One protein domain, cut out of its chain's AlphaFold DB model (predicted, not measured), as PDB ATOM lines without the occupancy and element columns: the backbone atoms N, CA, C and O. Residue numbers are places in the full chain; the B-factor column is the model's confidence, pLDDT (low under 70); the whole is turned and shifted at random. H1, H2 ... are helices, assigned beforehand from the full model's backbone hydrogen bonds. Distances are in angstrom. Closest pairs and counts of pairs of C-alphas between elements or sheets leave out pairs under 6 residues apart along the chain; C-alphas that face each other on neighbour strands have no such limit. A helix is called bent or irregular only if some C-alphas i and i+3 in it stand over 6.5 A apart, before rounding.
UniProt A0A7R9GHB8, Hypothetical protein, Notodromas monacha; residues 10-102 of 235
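This is residues 10 to 102 of the 235 residues of the protein "Hypothetical protein" of Notodromas monacha (UniProt A0A7R9GHB8). Three long helices make a loose, open frame drawn out into a rod: H1 runs most of its length, the bent helix H2 turns back at a distance from it, and H3 folds back again near H1. The first arm of H2 runs nearly alongside H1 in the opposite direction, and its second arm swings away to meet H3 at a corner; residues 22 to 27 of H1, 54 to 63 of H2 and 83 to 88 of H3 stand free. The printed part has 93 residues with three named helices in the order H1, H2, H3 and no named strand, and its class is all helix. The whole is loose, with a radius of gyration of the C-alphas of 16.2 A, and spans 52 by 21 by 19 A.

H1, residues 10 to 38, is followed by a tight link of 4 residues and then by H2, residues 43 to 71. By its hydrogen bonds H2 was assigned as one helix, but it is bent: C-alphas 58 and 61 are 6.6 A apart. Its arms H2a, residues 43 to 58, and H2b, residues 61 to 71, stand at a steep tilt of 41 degrees. H1 and H2a are close but not clearly touching, and their closest C-alphas, those of Met 36 and Thr 46, are 7.5 A apart. They run opposite ways at a shallow tilt of 12 degrees, with centres 17.7 A apart. H1 and H2b are apart. A tight link of 2 residues leads from H2b to H3, residues 74 to 93. H2b and H3 touch only at the corner by their link, H3 with residues 74 to 77 alone; their closest C-alphas, those of Ala 68 and Tyr 74, are 5.6 A apart. They run opposite ways at a steep tilt of 47 degrees. H1 and H3 are near each other, with 7 pairs of C-alphas within 10 A, while H2a and H3 are apart. In H2b and H3 every O i to N i+4 pair is within hydrogen-bond range; in H1 it is 23 of 25 and in H2a 10 of 12.

H1 begins at C-alpha 10 (148.544, 152.084, 178.223) and measures 43.6 A; it is irregular, only just, with C-alphas 10 and 13 6.7 A apart. H2a measures 23.5 A and H2b 15.3 A, and H2b ends at C-alpha 71 (134.898, 164.753, 170.775). H3 measures 29.4 A and ends at C-alpha 93 (115.602, 141.970, 182.371).

The two C-alphas farthest apart, those of Asn 10 and Leu 101, are 53.2 A apart. Residues 22 to 27 of H1, 54 to 63 of H2 and 83 to 88 of H3 stand free. The printed part has no cut and no long link. Its mean pLDDT is 77.3, with residues 36 to 42, 46 and 96 to 102 under 70.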
ATOM      1  N   ASN A  10     149.680 151.212 178.539       79.12
ATOM      2  CA  ASN A  10     148.544 152.084 178.223       79.12
ATOM      3  C   ASN A  10     147.527 151.449 177.245       79.12
ATOM      4  O   ASN A  10     146.369 151.857 177.208       79.12
ATOM      5  N   LEU A  11     147.934 150.438 176.464       79.75
ATOM      6  CA  LEU A  11     147.060 149.728 175.514       79.75
ATOM      7  C   LEU A  11     146.452 148.445 176.101       79.75
ATOM      8  O   LEU A  11     145.502 147.903 175.537       79.75
ATOM      9  N   ILE A  12     146.966 147.962 177.235       87.44
ATOM     10  CA  ILE A  12     146.413 146.807 177.952       87.44
ATOM     11  C   ILE A  12     144.939 147.012 178.343       87.44
ATOM     12  O   ILE A  12     144.145 146.124 178.025       87.44
ATOM     13  N   PRO A  13     144.515 148.145 178.950       83.88
ATOM     14  CA  PRO A  13     143.110 148.325 179.317       83.88
ATOM     15  C   PRO A  13     142.187 148.305 178.095       83.88
ATOM     16  O   PRO A  13     141.094 147.759 178.176       83.88
ATOM     17  N   LEU A  14     142.640 148.815 176.946       84.44
ATOM     18  CA  LEU A  14     141.864 148.776 175.705       84.44
ATOM     19  C   LEU A  14     141.667 147.339 175.197       84.44
ATOM     20  O   LEU A  14     140.567 146.986 174.780       84.44
ATOM     21  N   LYS A  15     142.703 146.492 175.269       84.81
ATOM     22  CA  LYS A  15     142.601 145.072 174.887       84.81
ATOM     23  C   LYS A  15     141.650 144.301 175.796       84.81
ATOM     24  O   LYS A  15     140.819 143.548 175.297       84.81
ATOM     25  N   VAL A  16     141.760 144.504 177.111       87.94
ATOM     26  CA  VAL A  16     140.869 143.874 178.098       87.94
ATOM     27  C   VAL A  16     139.424 144.310 177.864       87.94
ATOM     28  O   VAL A  16     138.525 143.475 177.864       87.94
ATOM     29  N   LEU A  17     139.204 145.596 177.587       85.31
ATOM     30  CA  LEU A  17     137.879 146.132 177.293       85.31
ATOM     31  C   LEU A  17     137.262 145.499 176.040       85.31
ATOM     32  O   LEU A  17     136.124 145.045 176.080       85.31
ATOM     33  N   ILE A  18     138.025 145.439 174.945       84.88
ATOM     34  CA  ILE A  18     137.599 144.816 173.686       84.88
ATOM     35  C   ILE A  18     137.264 143.340 173.914       84.88
ATOM     36  O   ILE A  18     136.199 142.888 173.501       84.88
ATOM     37  N   PHE A  19     138.127 142.605 174.619       88.75
ATOM     38  CA  PHE A  19     137.877 141.206 174.962       88.75
ATOM     39  C   PHE A  19     136.576 141.040 175.755       88.75
ATOM     40  O   PHE A  19     135.733 140.220 175.396       88.75
ATOM     41  N   SER A  20     136.375 141.858 176.789       86.69
ATOM     42  CA  SER A  20     135.176 141.794 177.626       86.69
ATOM     43  C   SER A  20     133.908 142.187 176.856       86.69
ATOM     44  O   SER A  20     132.857 141.589 177.074       86.69
ATOM     45  N   PHE A  21     133.998 143.150 175.933       81.88
ATOM     46  CA  PHE A  21     132.879 143.591 175.101       81.88
ATOM     47  C   PHE A  21     132.436 142.509 174.111       81.88
ATOM     48  O   PHE A  21     131.258 142.161 174.072       81.88
ATOM     49  N   TYR A  22     133.370 141.925 173.353       83.69
ATOM     50  CA  TYR A  22     133.047 140.832 172.429       83.69
ATOM     51  C   TYR A  22     132.637 139.550 173.167       83.69
ATOM     52  O   TYR A  22     131.757 138.834 172.691       83.69
ATOM     53  N   GLY A  23     133.207 139.288 174.349       86.44
ATOM     54  CA  GLY A  23     132.777 138.196 175.225       86.44
ATOM     55  C   GLY A  23     131.334 138.369 175.708       86.44
ATOM     56  O   GLY A  23     130.541 137.435 175.613       86.44
ATOM     57  N   GLY A  24     130.972 139.581 176.145       84.19
ATOM     58  CA  GLY A  24     129.599 139.938 176.509       84.19
ATOM     59  C   GLY A  24     128.629 139.833 175.328       84.19
ATOM     60  O   GLY A  24     127.557 139.247 175.443       84.19
ATOM     61  N   LEU A  25     129.021 140.329 174.154       80.75
ATOM     62  CA  LEU A  25     128.200 140.225 172.946       80.75
ATOM     63  C   LEU A  25     127.941 138.757 172.562       80.75
ATOM     64  O   LEU A  25     126.818 138.393 172.214       80.75
ATOM     65  N   GLY A  26     128.964 137.904 172.683       82.81
ATOM     66  CA  GLY A  26     128.872 136.477 172.382       82.81
ATOM     67  C   GLY A  26     127.931 135.700 173.304       82.81
ATOM     68  O   GLY A  26     127.282 134.766 172.838       82.81
ATOM     69  N   CYS A  27     127.809 136.076 174.582       85.62
ATOM     70  CA  CYS A  27     126.890 135.410 175.513       85.62
ATOM     71  C   CYS A  27     125.467 135.987 175.483       85.62
ATOM     72  O   CYS A  27     124.501 135.250 175.685       85.62
ATOM     73  N   VAL A  28     125.308 137.275 175.175       81.38
ATOM     74  CA  VAL A  28     123.992 137.927 175.125       81.38
ATOM     75  C   VAL A  28     123.167 137.482 173.917       81.38
ATOM     76  O   VAL A  28     121.970 137.245 174.061       81.38
ATOM     77  N   LEU A  29     123.769 137.345 172.732       79.19
ATOM     78  CA  LEU A  29     123.053 136.935 171.515       79.19
ATOM     79  C   LEU A  29     122.290 135.594 171.664       79.19
ATOM     80  O   LEU A  29     121.091 135.560 171.365       79.19
ATOM     81  N   PRO A  30     122.901 134.496 172.156       81.12
ATOM     82  CA  PRO A  30     122.175 133.246 172.377       81.12
ATOM     83  C   PRO A  30     121.143 133.370 173.506       81.12
ATOM     84  O   PRO A  30     120.050 132.818 173.382       81.12
ATOM     85  N   PHE A  31     121.434 134.137 174.562       82.38
ATOM     86  CA  PHE A  31     120.485 134.374 175.652       82.38
ATOM     87  C   PHE A  31     119.220 135.109 175.174       82.38
ATOM     88  O   PHE A  31     118.102 134.724 175.509       82.38
ATOM     89  N   LEU A  32     119.376 136.128 174.331       76.69
ATOM     90  CA  LEU A  32     118.253 136.888 173.787       76.69
ATOM     91  C   LEU A  32     117.350 135.999 172.921       76.69
ATOM     92  O   LEU A  32     116.131 136.005 173.079       76.69
ATOM     93  N   THR A  33     117.944 135.190 172.038       76.38
ATOM     94  CA  THR A  33     117.172 134.308 171.148       76.38
ATOM     95  C   THR A  33     116.427 133.207 171.903       76.38
ATOM     96  O   THR A  33     115.297 132.884 171.533       76.38
ATOM     97  N   ILE A  34     117.008 132.644 172.970       80.44
ATOM     98  CA  ILE A  34     116.316 131.642 173.790       80.44
ATOM     99  C   ILE A  34     115.205 132.278 174.635       80.44
ATOM    100  O   ILE A  34     114.111 131.723 174.715       80.44
ATOM    101  N   HIS A  35     115.441 133.469 175.190       76.94
ATOM    102  CA  HIS A  35     114.442 134.193 175.973       76.94
ATOM    103  C   HIS A  35     113.227 134.571 175.111       76.94
ATOM    104  O   HIS A  35     112.089 134.310 175.493       76.94
ATOM    105  N   MET A  36     113.461 135.049 173.884       67.81
ATOM    106  CA  MET A  36     112.396 135.317 172.911       67.81
ATOM    107  C   MET A  36     111.601 134.065 172.513       67.81
ATOM    108  O   MET A  36     110.390 134.146 172.316       67.81
ATOM    109  N   LYS A  37     112.245 132.895 172.426       67.62
ATOM    110  CA  LYS A  37     111.538 131.628 172.176       67.62
ATOM    111  C   LYS A  37     110.659 131.212 173.355       67.62
ATOM    112  O   LYS A  37     109.548 130.744 173.132       67.62
ATOM    113  N   SER A  38     111.137 131.401 174.585       66.81
ATOM    114  CA  SER A  38     110.375 131.080 175.801       66.81
ATOM    115  C   SER A  38     109.130 131.957 175.961       66.81
ATOM    116  O   SER A  38     108.118 131.496 176.475       66.81
ATOM    117  N   LEU A  39     109.188 133.197 175.474       66.25
ATOM    118  CA  LEU A  39     108.079 134.156 175.479       66.25
ATOM    119  C   LEU A  39     106.995 133.855 174.424       66.25
ATOM    120  O   LEU A  39     105.980 134.543 174.372       66.25
ATOM    121  N   GLY A  40     107.192 132.845 173.568       60.00
ATOM    122  CA  GLY A  40     106.198 132.438 172.570       60.00
ATOM    123  C   GLY A  40     106.056 133.395 171.380       60.00
ATOM    124  O   GLY A  40     105.036 133.342 170.690       60.00
ATOM    125  N   PHE A  41     107.054 134.253 171.121       63.12
ATOM    126  CA  PHE A  41     107.034 135.177 169.981       63.12
ATOM    127  C   PHE A  41     106.884 134.442 168.646       63.12
ATOM    128  O   PHE A  41     107.457 133.372 168.424       63.12
ATOM    129  N   ASN A  42     106.142 135.056 167.722       63.59
ATOM    130  CA  ASN A  42     105.948 134.514 166.387       63.59
ATOM    131  C   ASN A  42     107.297 134.432 165.639       63.59
ATOM    132  O   ASN A  42     108.168 135.303 165.763       63.59
ATOM    133  N   VAL A  43     107.465 133.388 164.823       71.88
ATOM    134  CA  VAL A  43     108.680 133.147 164.026       71.88
ATOM    135  C   VAL A  43     108.964 134.333 163.099       71.88
ATOM    136  O   VAL A  43     110.119 134.717 162.933       71.88
ATOM    137  N   GLN A  44     107.917 134.958 162.545       72.00
ATOM    138  CA  GLN A  44     108.056 136.114 161.653       72.00
ATOM    139  C   GLN A  44     108.596 137.364 162.364       72.00
ATOM    140  O   GLN A  44     109.476 138.040 161.835       72.00
ATOM    141  N   GLU A  45     108.123 137.658 163.575       70.50
ATOM    142  CA  GLU A  45     108.575 138.826 164.346       70.50
ATOM    143  C   GLU A  45     110.024 138.649 164.810       70.50
ATOM    144  O   GLU A  45     110.844 139.562 164.700       70.50
ATOM    145  N   THR A  46     110.371 137.437 165.249       69.69
ATOM    146  CA  THR A  46     111.745 137.092 165.635       69.69
ATOM    147  C   THR A  46     112.696 137.169 164.439       69.69
ATOM    148  O   THR A  46     113.816 137.664 164.572       69.69
ATOM    149  N   ALA A  47     112.257 136.728 163.256       78.88
ATOM    150  CA  ALA A  47     113.037 136.835 162.026       78.88
ATOM    151  C   ALA A  47     113.294 138.297 161.639       78.88
ATOM    152  O   ALA A  47     114.415 138.635 161.264       78.88
ATOM    153  N   PHE A  48     112.298 139.173 161.787       80.94
ATOM    154  CA  PHE A  48     112.470 140.603 161.538       80.94
ATOM    155  C   PHE A  48     113.481 141.237 162.503       80.94
ATOM    156  O   PHE A  48     114.374 141.967 162.077       80.94
ATOM    157  N   ILE A  49     113.408 140.908 163.795       76.25
ATOM    158  CA  ILE A  49     114.356 141.409 164.801       76.25
ATOM    159  C   ILE A  49     115.783 140.933 164.488       76.25
ATOM    160  O   ILE A  49     116.702 141.752 164.418       76.25
ATOM    161  N   ASN A  50     115.965 139.639 164.208       78.56
ATOM    162  CA  ASN A  50     117.266 139.087 163.816       78.56
ATOM    163  C   ASN A  50     117.771 139.610 162.467       78.56
ATOM    164  O   ASN A  50     118.976 139.592 162.234       78.56
ATOM    165  N   PHE A  51     116.887 140.083 161.589       84.19
ATOM    166  CA  PHE A  51     117.279 140.761 160.360       84.19
ATOM    167  C   PHE A  51     117.788 142.174 160.639       84.19
ATOM    168  O   PHE A  51     118.801 142.561 160.075       84.19
ATOM    169  N   VAL A  52     117.138 142.936 161.524       80.88
ATOM    170  CA  VAL A  52     117.511 144.329 161.834       80.88
ATOM    171  C   VAL A  52     118.773 144.417 162.709       80.88
ATOM    172  O   VAL A  52     119.571 145.343 162.541       80.88
ATOM    173  N   LEU A  53     119.006 143.443 163.596       79.50
ATOM    174  CA  LEU A  53     120.203 143.357 164.450       79.50
ATOM    175  C   LEU A  53     121.540 143.543 163.697       79.50
ATOM    176  O   LEU A  53     122.315 144.420 164.083       79.50
ATOM    177  N   PRO A  54     121.846 142.788 162.622       80.56
ATOM    178  CA  PRO A  54     123.101 142.944 161.892       80.56
ATOM    179  C   PRO A  54     123.238 144.311 161.210       80.56
ATOM    180  O   PRO A  54     124.355 144.816 161.121       80.56
ATOM    181  N   PHE A  55     122.145 144.965 160.795       80.81
ATOM    182  CA  PHE A  55     122.222 146.336 160.264       80.81
ATOM    183  C   PHE A  55     122.624 147.341 161.342       80.81
ATOM    184  O   PHE A  55     123.458 148.209 161.092       80.81
ATOM    185  N   LEU A  56     122.087 147.205 162.556       78.62
ATOM    186  CA  LEU A  56     122.499 148.027 163.697       78.62
ATOM    187  C   LEU A  56     123.973 147.792 164.046       78.62
ATOM    188  O   LEU A  56     124.704 148.751 164.284       78.62
ATOM    189  N   CYS A  57     124.435 146.539 164.021       79.25
ATOM    190  CA  CYS A  57     125.845 146.210 164.235       79.25
ATOM    191  C   CYS A  57     126.759 146.763 163.133       79.25
ATOM    192  O   CYS A  57     127.904 147.100 163.418       79.25
ATOM    193  N   LEU A  58     126.268 146.883 161.898       84.06
ATOM    194  CA  LEU A  58     127.014 147.470 160.786       84.06
ATOM    195  C   LEU A  58     127.098 149.001 160.895       84.06
ATOM    196  O   LEU A  58     128.147 149.582 160.626       84.06
ATOM    197  N   LEU A  59     126.009 149.654 161.309       81.88
ATOM    198  CA  LEU A  59     125.931 151.114 161.438       81.88
ATOM    199  C   LEU A  59     126.502 151.641 162.764       81.88
ATOM    200  O   LEU A  59     126.922 152.795 162.835       81.88
ATOM    201  N   GLY A  60     126.563 150.819 163.811       80.56
ATOM    202  CA  GLY A  60     127.078 151.210 165.124       80.56
ATOM    203  C   GLY A  60     128.528 151.723 165.099       80.56
ATOM    204  O   GLY A  60     128.766 152.852 165.533       80.56
ATOM    205  N   PRO A  61     129.502 150.955 164.569       80.56
ATOM    206  CA  PRO A  61     130.904 151.361 164.497       80.56
ATOM    207  C   PRO A  61     131.164 152.679 163.749       80.56
ATOM    208  O   PRO A  61     131.876 153.514 164.309       80.56
ATOM    209  N   PRO A  62     130.608 152.940 162.544       82.56
ATOM    210  CA  PRO A  62     130.842 154.208 161.857       82.56
ATOM    211  C   PRO A  62     130.224 155.398 162.600       82.56
ATOM    212  O   PRO A  62     130.860 156.446 162.692       82.56
ATOM    213  N   ILE A  63     129.035 155.242 163.194       81.12
ATOM    214  CA  ILE A  63     128.409 156.310 163.989       81.12
ATOM    215  C   ILE A  63     129.256 156.614 165.232       81.12
ATOM    216  O   ILE A  63     129.571 157.775 165.501       81.12
ATOM    217  N   ALA A  64     129.675 155.581 165.965       77.88
ATOM    218  CA  ALA A  64     130.532 155.735 167.137       77.88
ATOM    219  C   ALA A  64     131.900 156.340 166.777       77.88
ATOM    220  O   ALA A  64     132.419 157.157 167.536       77.88
ATOM    221  N   GLY A  65     132.449 155.986 165.611       81.94
ATOM    222  CA  GLY A  65     133.685 156.549 165.068       81.94
ATOM    223  C   GLY A  65     133.576 158.053 164.831       81.94
ATOM    224  O   GLY A  65     134.342 158.817 165.409       81.94
ATOM    225  N   VAL A  66     132.550 158.498 164.096       83.38
ATOM    226  CA  VAL A  66     132.323 159.932 163.836       83.38
ATOM    227  C   VAL A  66     132.124 160.715 165.140       83.38
ATOM    228  O   VAL A  66     132.634 161.828 165.282       83.38
ATOM    229  N   ILE A  67     131.411 160.147 166.118       79.62
ATOM    230  CA  ILE A  67     131.212 160.778 167.432       79.62
ATOM    231  C   ILE A  67     132.535 160.870 168.208       79.62
ATOM    232  O   ILE A  67     132.830 161.912 168.800       79.62
ATOM    233  N   ALA A  68     133.346 159.810 168.194       81.81
ATOM    234  CA  ALA A  68     134.650 159.796 168.851       81.81
ATOM    235  C   ALA A  68     135.606 160.830 168.240       81.81
ATOM    236  O   ALA A  68     136.284 161.547 168.985       81.81
ATOM    237  N   ASP A  69     135.585 160.966 166.915       85.38
ATOM    238  CA  ASP A  69     136.405 161.927 166.179       85.38
ATOM    239  C   ASP A  69     136.001 163.375 166.487       85.38
ATOM    240  O   ASP A  69     136.863 164.237 166.665       85.38
ATOM    241  N   LYS A  70     134.699 163.655 166.637       84.38
ATOM    242  CA  LYS A  70     134.204 164.999 166.990       84.38
ATOM    243  C   LYS A  70     134.551 165.422 168.419       84.38
ATOM    244  O   LYS A  70     134.741 166.610 168.665       84.38
ATOM    245  N   ILE A  71     134.616 164.478 169.356       82.62
ATOM    246  CA  ILE A  71     134.898 164.753 170.775       82.62
ATOM    247  C   ILE A  71     136.415 164.827 171.040       82.62
ATOM    248  O   ILE A  71     136.844 165.379 172.055       82.62
ATOM    249  N   GLY A  72     137.247 164.265 170.153       80.38
ATOM    250  CA  GLY A  72     138.713 164.293 170.253       80.38
ATOM    251  C   GLY A  72     139.291 163.512 171.444       80.38
ATOM    252  O   GLY A  72     140.502 163.501 171.662       80.38
ATOM    253  N   ARG A  73     138.442 162.850 172.247       80.94
ATOM    254  CA  ARG A  73     138.814 162.077 173.444       80.94
ATOM    255  C   ARG A  73     138.053 160.751 173.456       80.94
ATOM    256  O   ARG A  73     136.879 160.707 173.804       80.94
ATOM    257  N   TYR A  74     138.743 159.651 173.157       77.94
ATOM    258  CA  TYR A  74     138.136 158.314 173.041       77.94
ATOM    259  C   TYR A  74     137.678 157.703 174.380       77.94
ATOM    260  O   TYR A  74     136.711 156.945 174.423       77.94
ATOM    261  N   LYS A  75     138.355 158.034 175.491       80.56
ATOM    262  CA  LYS A  75     138.085 157.467 176.827       80.56
ATOM    263  C   LYS A  75     136.645 157.706 177.321       80.56
ATOM    264  O   LYS A  75     135.983 156.723 177.642       80.56
ATOM    265  N   PRO A  76     136.129 158.953 177.386       80.38
ATOM    266  CA  PRO A  76     134.763 159.194 177.857       80.38
ATOM    267  C   PRO A  76     133.702 158.597 176.926       80.38
ATOM    268  O   PRO A  76     132.696 158.091 177.408       80.38
ATOM    269  N   VAL A  77     133.939 158.589 175.612       81.00
ATOM    270  CA  VAL A  77     132.995 158.032 174.629       81.00
ATOM    271  C   VAL A  77     132.808 156.528 174.837       81.00
ATOM    272  O   VAL A  77     131.677 156.052 174.897       81.00
ATOM    273  N   MET A  78     133.906 155.793 175.037       79.19
ATOM    274  CA  MET A  78     133.877 154.365 175.374       79.19
ATOM    275  C   MET A  78     133.112 154.088 176.676       79.19
ATOM    276  O   MET A  78     132.261 153.203 176.708       79.19
ATOM    277  N   VAL A  79     133.375 154.858 177.739       83.94
ATOM    278  CA  VAL A  79     132.708 154.675 179.042       83.94
ATOM    279  C   VAL A  79     131.208 154.958 178.946       83.94
ATOM    280  O   VAL A  79     130.409 154.163 179.437       83.94
ATOM    281  N   CYS A  80     130.805 156.038 178.272       83.00
ATOM    282  CA  CYS A  80     129.391 156.346 178.056       83.00
ATOM    283  C   CYS A  80     128.676 155.236 177.277       83.00
ATOM    284  O   CYS A  80     127.565 154.856 177.642       83.00
ATOM    285  N   CYS A  81     129.317 154.690 176.239       79.25
ATOM    286  CA  CYS A  81     128.750 153.600 175.447       79.25
ATOM    287  C   CYS A  81     128.511 152.352 176.312       79.25
ATOM    288  O   CYS A  81     127.415 151.802 176.304       79.25
ATOM    289  N   LEU A  82     129.484 151.974 177.149       82.38
ATOM    290  CA  LEU A  82     129.361 150.827 178.057       82.38
ATOM    291  C   LEU A  82     128.246 150.993 179.093       82.38
ATOM    292  O   LEU A  82     127.512 150.041 179.345       82.38
ATOM    293  N   ILE A  83     128.098 152.187 179.680       85.31
ATOM    294  CA  ILE A  83     127.020 152.469 180.640       85.31
ATOM    295  C   ILE A  83     125.658 152.353 179.951       85.31
ATOM    296  O   ILE A  83     124.755 151.712 180.484       85.31
ATOM    297  N   MET A  84     125.515 152.917 178.749       79.75
ATOM    298  CA  MET A  84     124.275 152.820 177.975       79.75
ATOM    299  C   MET A  84     123.940 151.372 177.613       79.75
ATOM    300  O   MET A  84     122.794 150.954 177.760       79.75
ATOM    301  N   THR A  85     124.936 150.588 177.202       78.69
ATOM    302  CA  THR A  85     124.772 149.156 176.937       78.69
ATOM    303  C   THR A  85     124.336 148.398 178.194       78.69
ATOM    304  O   THR A  85     123.401 147.603 178.133       78.69
ATOM    305  N   ALA A  86     124.944 148.677 179.351       82.56
ATOM    306  CA  ALA A  86     124.565 148.053 180.619       82.56
ATOM    307  C   ALA A  86     123.128 148.407 181.040       82.56
ATOM    308  O   ALA A  86     122.380 147.525 181.457       82.56
ATOM    309  N   LEU A  87     122.719 149.670 180.884       84.19
ATOM    310  CA  LEU A  87     121.350 150.115 181.163       84.19
ATOM    311  C   LEU A  87     120.332 149.463 180.221       84.19
ATOM    312  O   LEU A  87     119.275 149.031 180.673       84.19
ATOM    313  N   ALA A  88     120.654 149.344 178.931       80.69
ATOM    314  CA  ALA A  88     119.797 148.666 177.964       80.69
ATOM    315  C   ALA A  88     119.608 147.181 178.320       80.69
ATOM    316  O   ALA A  88     118.485 146.678 178.285       80.69
ATOM    317  N   TYR A  89     120.677 146.492 178.732       75.12
ATOM    318  CA  TYR A  89     120.584 145.102 179.188       75.12
ATOM    319  C   TYR A  89     119.837 144.951 180.513       75.12
ATOM    320  O   TYR A  89     119.061 144.011 180.663       75.12
ATOM    321  N   ALA A  90     120.004 145.887 181.448       82.31
ATOM    322  CA  ALA A  90     119.203 145.914 182.667       82.31
ATOM    323  C   ALA A  90     117.708 146.112 182.354       82.31
ATOM    324  O   ALA A  90     116.862 145.453 182.951       82.31
ATOM    325  N   GLY A  91     117.381 146.957 181.372       77.81
ATOM    326  CA  GLY A  91     116.012 147.127 180.882       77.81
ATOM    327  C   GLY A  91     115.443 145.864 180.235       77.81
ATOM    328  O   GLY A  91     114.262 145.573 180.403       77.81
ATOM    329  N   LEU A  92     116.284 145.073 179.561       75.94
ATOM    330  CA  LEU A  92     115.885 143.793 178.975       75.94
ATOM    331  C   LEU A  92     115.410 142.789 180.041       75.94
ATOM    332  O   LEU A  92     114.474 142.038 179.793       75.94
ATOM    333  N   LEU A  93     116.014 142.809 181.235       75.38
ATOM    334  CA  LEU A  93     115.602 141.970 182.371       75.38
ATOM    335  C   LEU A  93     114.249 142.385 182.961       75.38
ATOM    336  O   LEU A  93     113.603 141.580 183.624       75.38
ATOM    337  N   PHE A  94     113.828 143.633 182.747       77.25
ATOM    338  CA  PHE A  94     112.553 144.153 183.239       77.25
ATOM    339  C   PHE A  94     111.405 143.948 182.243       77.25
ATOM    340  O   PHE A  94     110.285 144.373 182.511       77.25
ATOM    341  N   VAL A  95     111.657 143.326 181.085       70.56
ATOM    342  CA  VAL A  95     110.604 143.028 180.110       70.56
ATOM    343  C   VAL A  95     109.640 142.018 180.741       70.56
ATOM    344  O   VAL A  95     110.039 140.878 180.981       70.56
ATOM    345  N   PRO A  96     108.383 142.406 181.040       62.22
ATOM    346  CA  PRO A  96     107.411 141.466 181.567       62.22
ATOM    347  C   PRO A  96     107.103 140.423 180.496       62.22
ATOM    348  O   PRO A  96     107.063 140.741 179.303       62.22
ATOM    349  N   GLU A  97     106.859 139.185 180.923       56.69
ATOM    350  CA  GLU A  97     106.417 138.129 180.023       56.69
ATOM    351  C   GLU A  97     105.065 138.514 179.427       56.69
ATOM    352  O   GLU A  97     104.009 138.340 180.037       56.69
ATOM    353  N   THR A  98     105.076 139.088 178.224       52.16
ATOM    354  CA  THR A  98     103.839 139.262 177.482       52.16
ATOM    355  C   THR A  98     103.461 137.885 176.974       52.16
ATOM    356  O   THR A  98     104.047 137.412 176.000       52.16
ATOM    357  N   GLN A  99     102.482 137.253 177.619       47.19
ATOM    358  CA  GLN A  99     101.720 136.152 177.038       47.19
ATOM    359  C   GLN A  99     100.979 136.693 175.810       47.19
ATOM    360  O   GLN A  99      99.783 136.966 175.830       47.19
ATOM    361  N   ARG A 100     101.704 136.913 174.712       49.09
ATOM    362  CA  ARG A 100     101.076 136.917 173.401       49.09
ATOM    363  C   ARG A 100     100.649 135.481 173.209       49.09
ATOM    364  O   ARG A 100     101.495 134.592 173.268       49.09
ATOM    365  N   LEU A 101      99.345 135.272 173.063       48.66
ATOM    366  CA  LEU A 101      98.779 133.995 172.669       48.66
ATOM    367  C   LEU A 101      99.507 133.558 171.389       48.66
ATOM    368  O   LEU A 101      99.139 133.922 170.274       48.66
ATOM    369  N   SER A 102     100.562 132.757 171.561       44.03
ATOM    370  CA  SER A 102     100.925 131.735 170.593       44.03
ATOM    371  C   SER A 102      99.623 131.009 170.242       44.03
ATOM    372  O   SER A 102      98.778 130.924 171.136       44.03
TER     373      SER A 102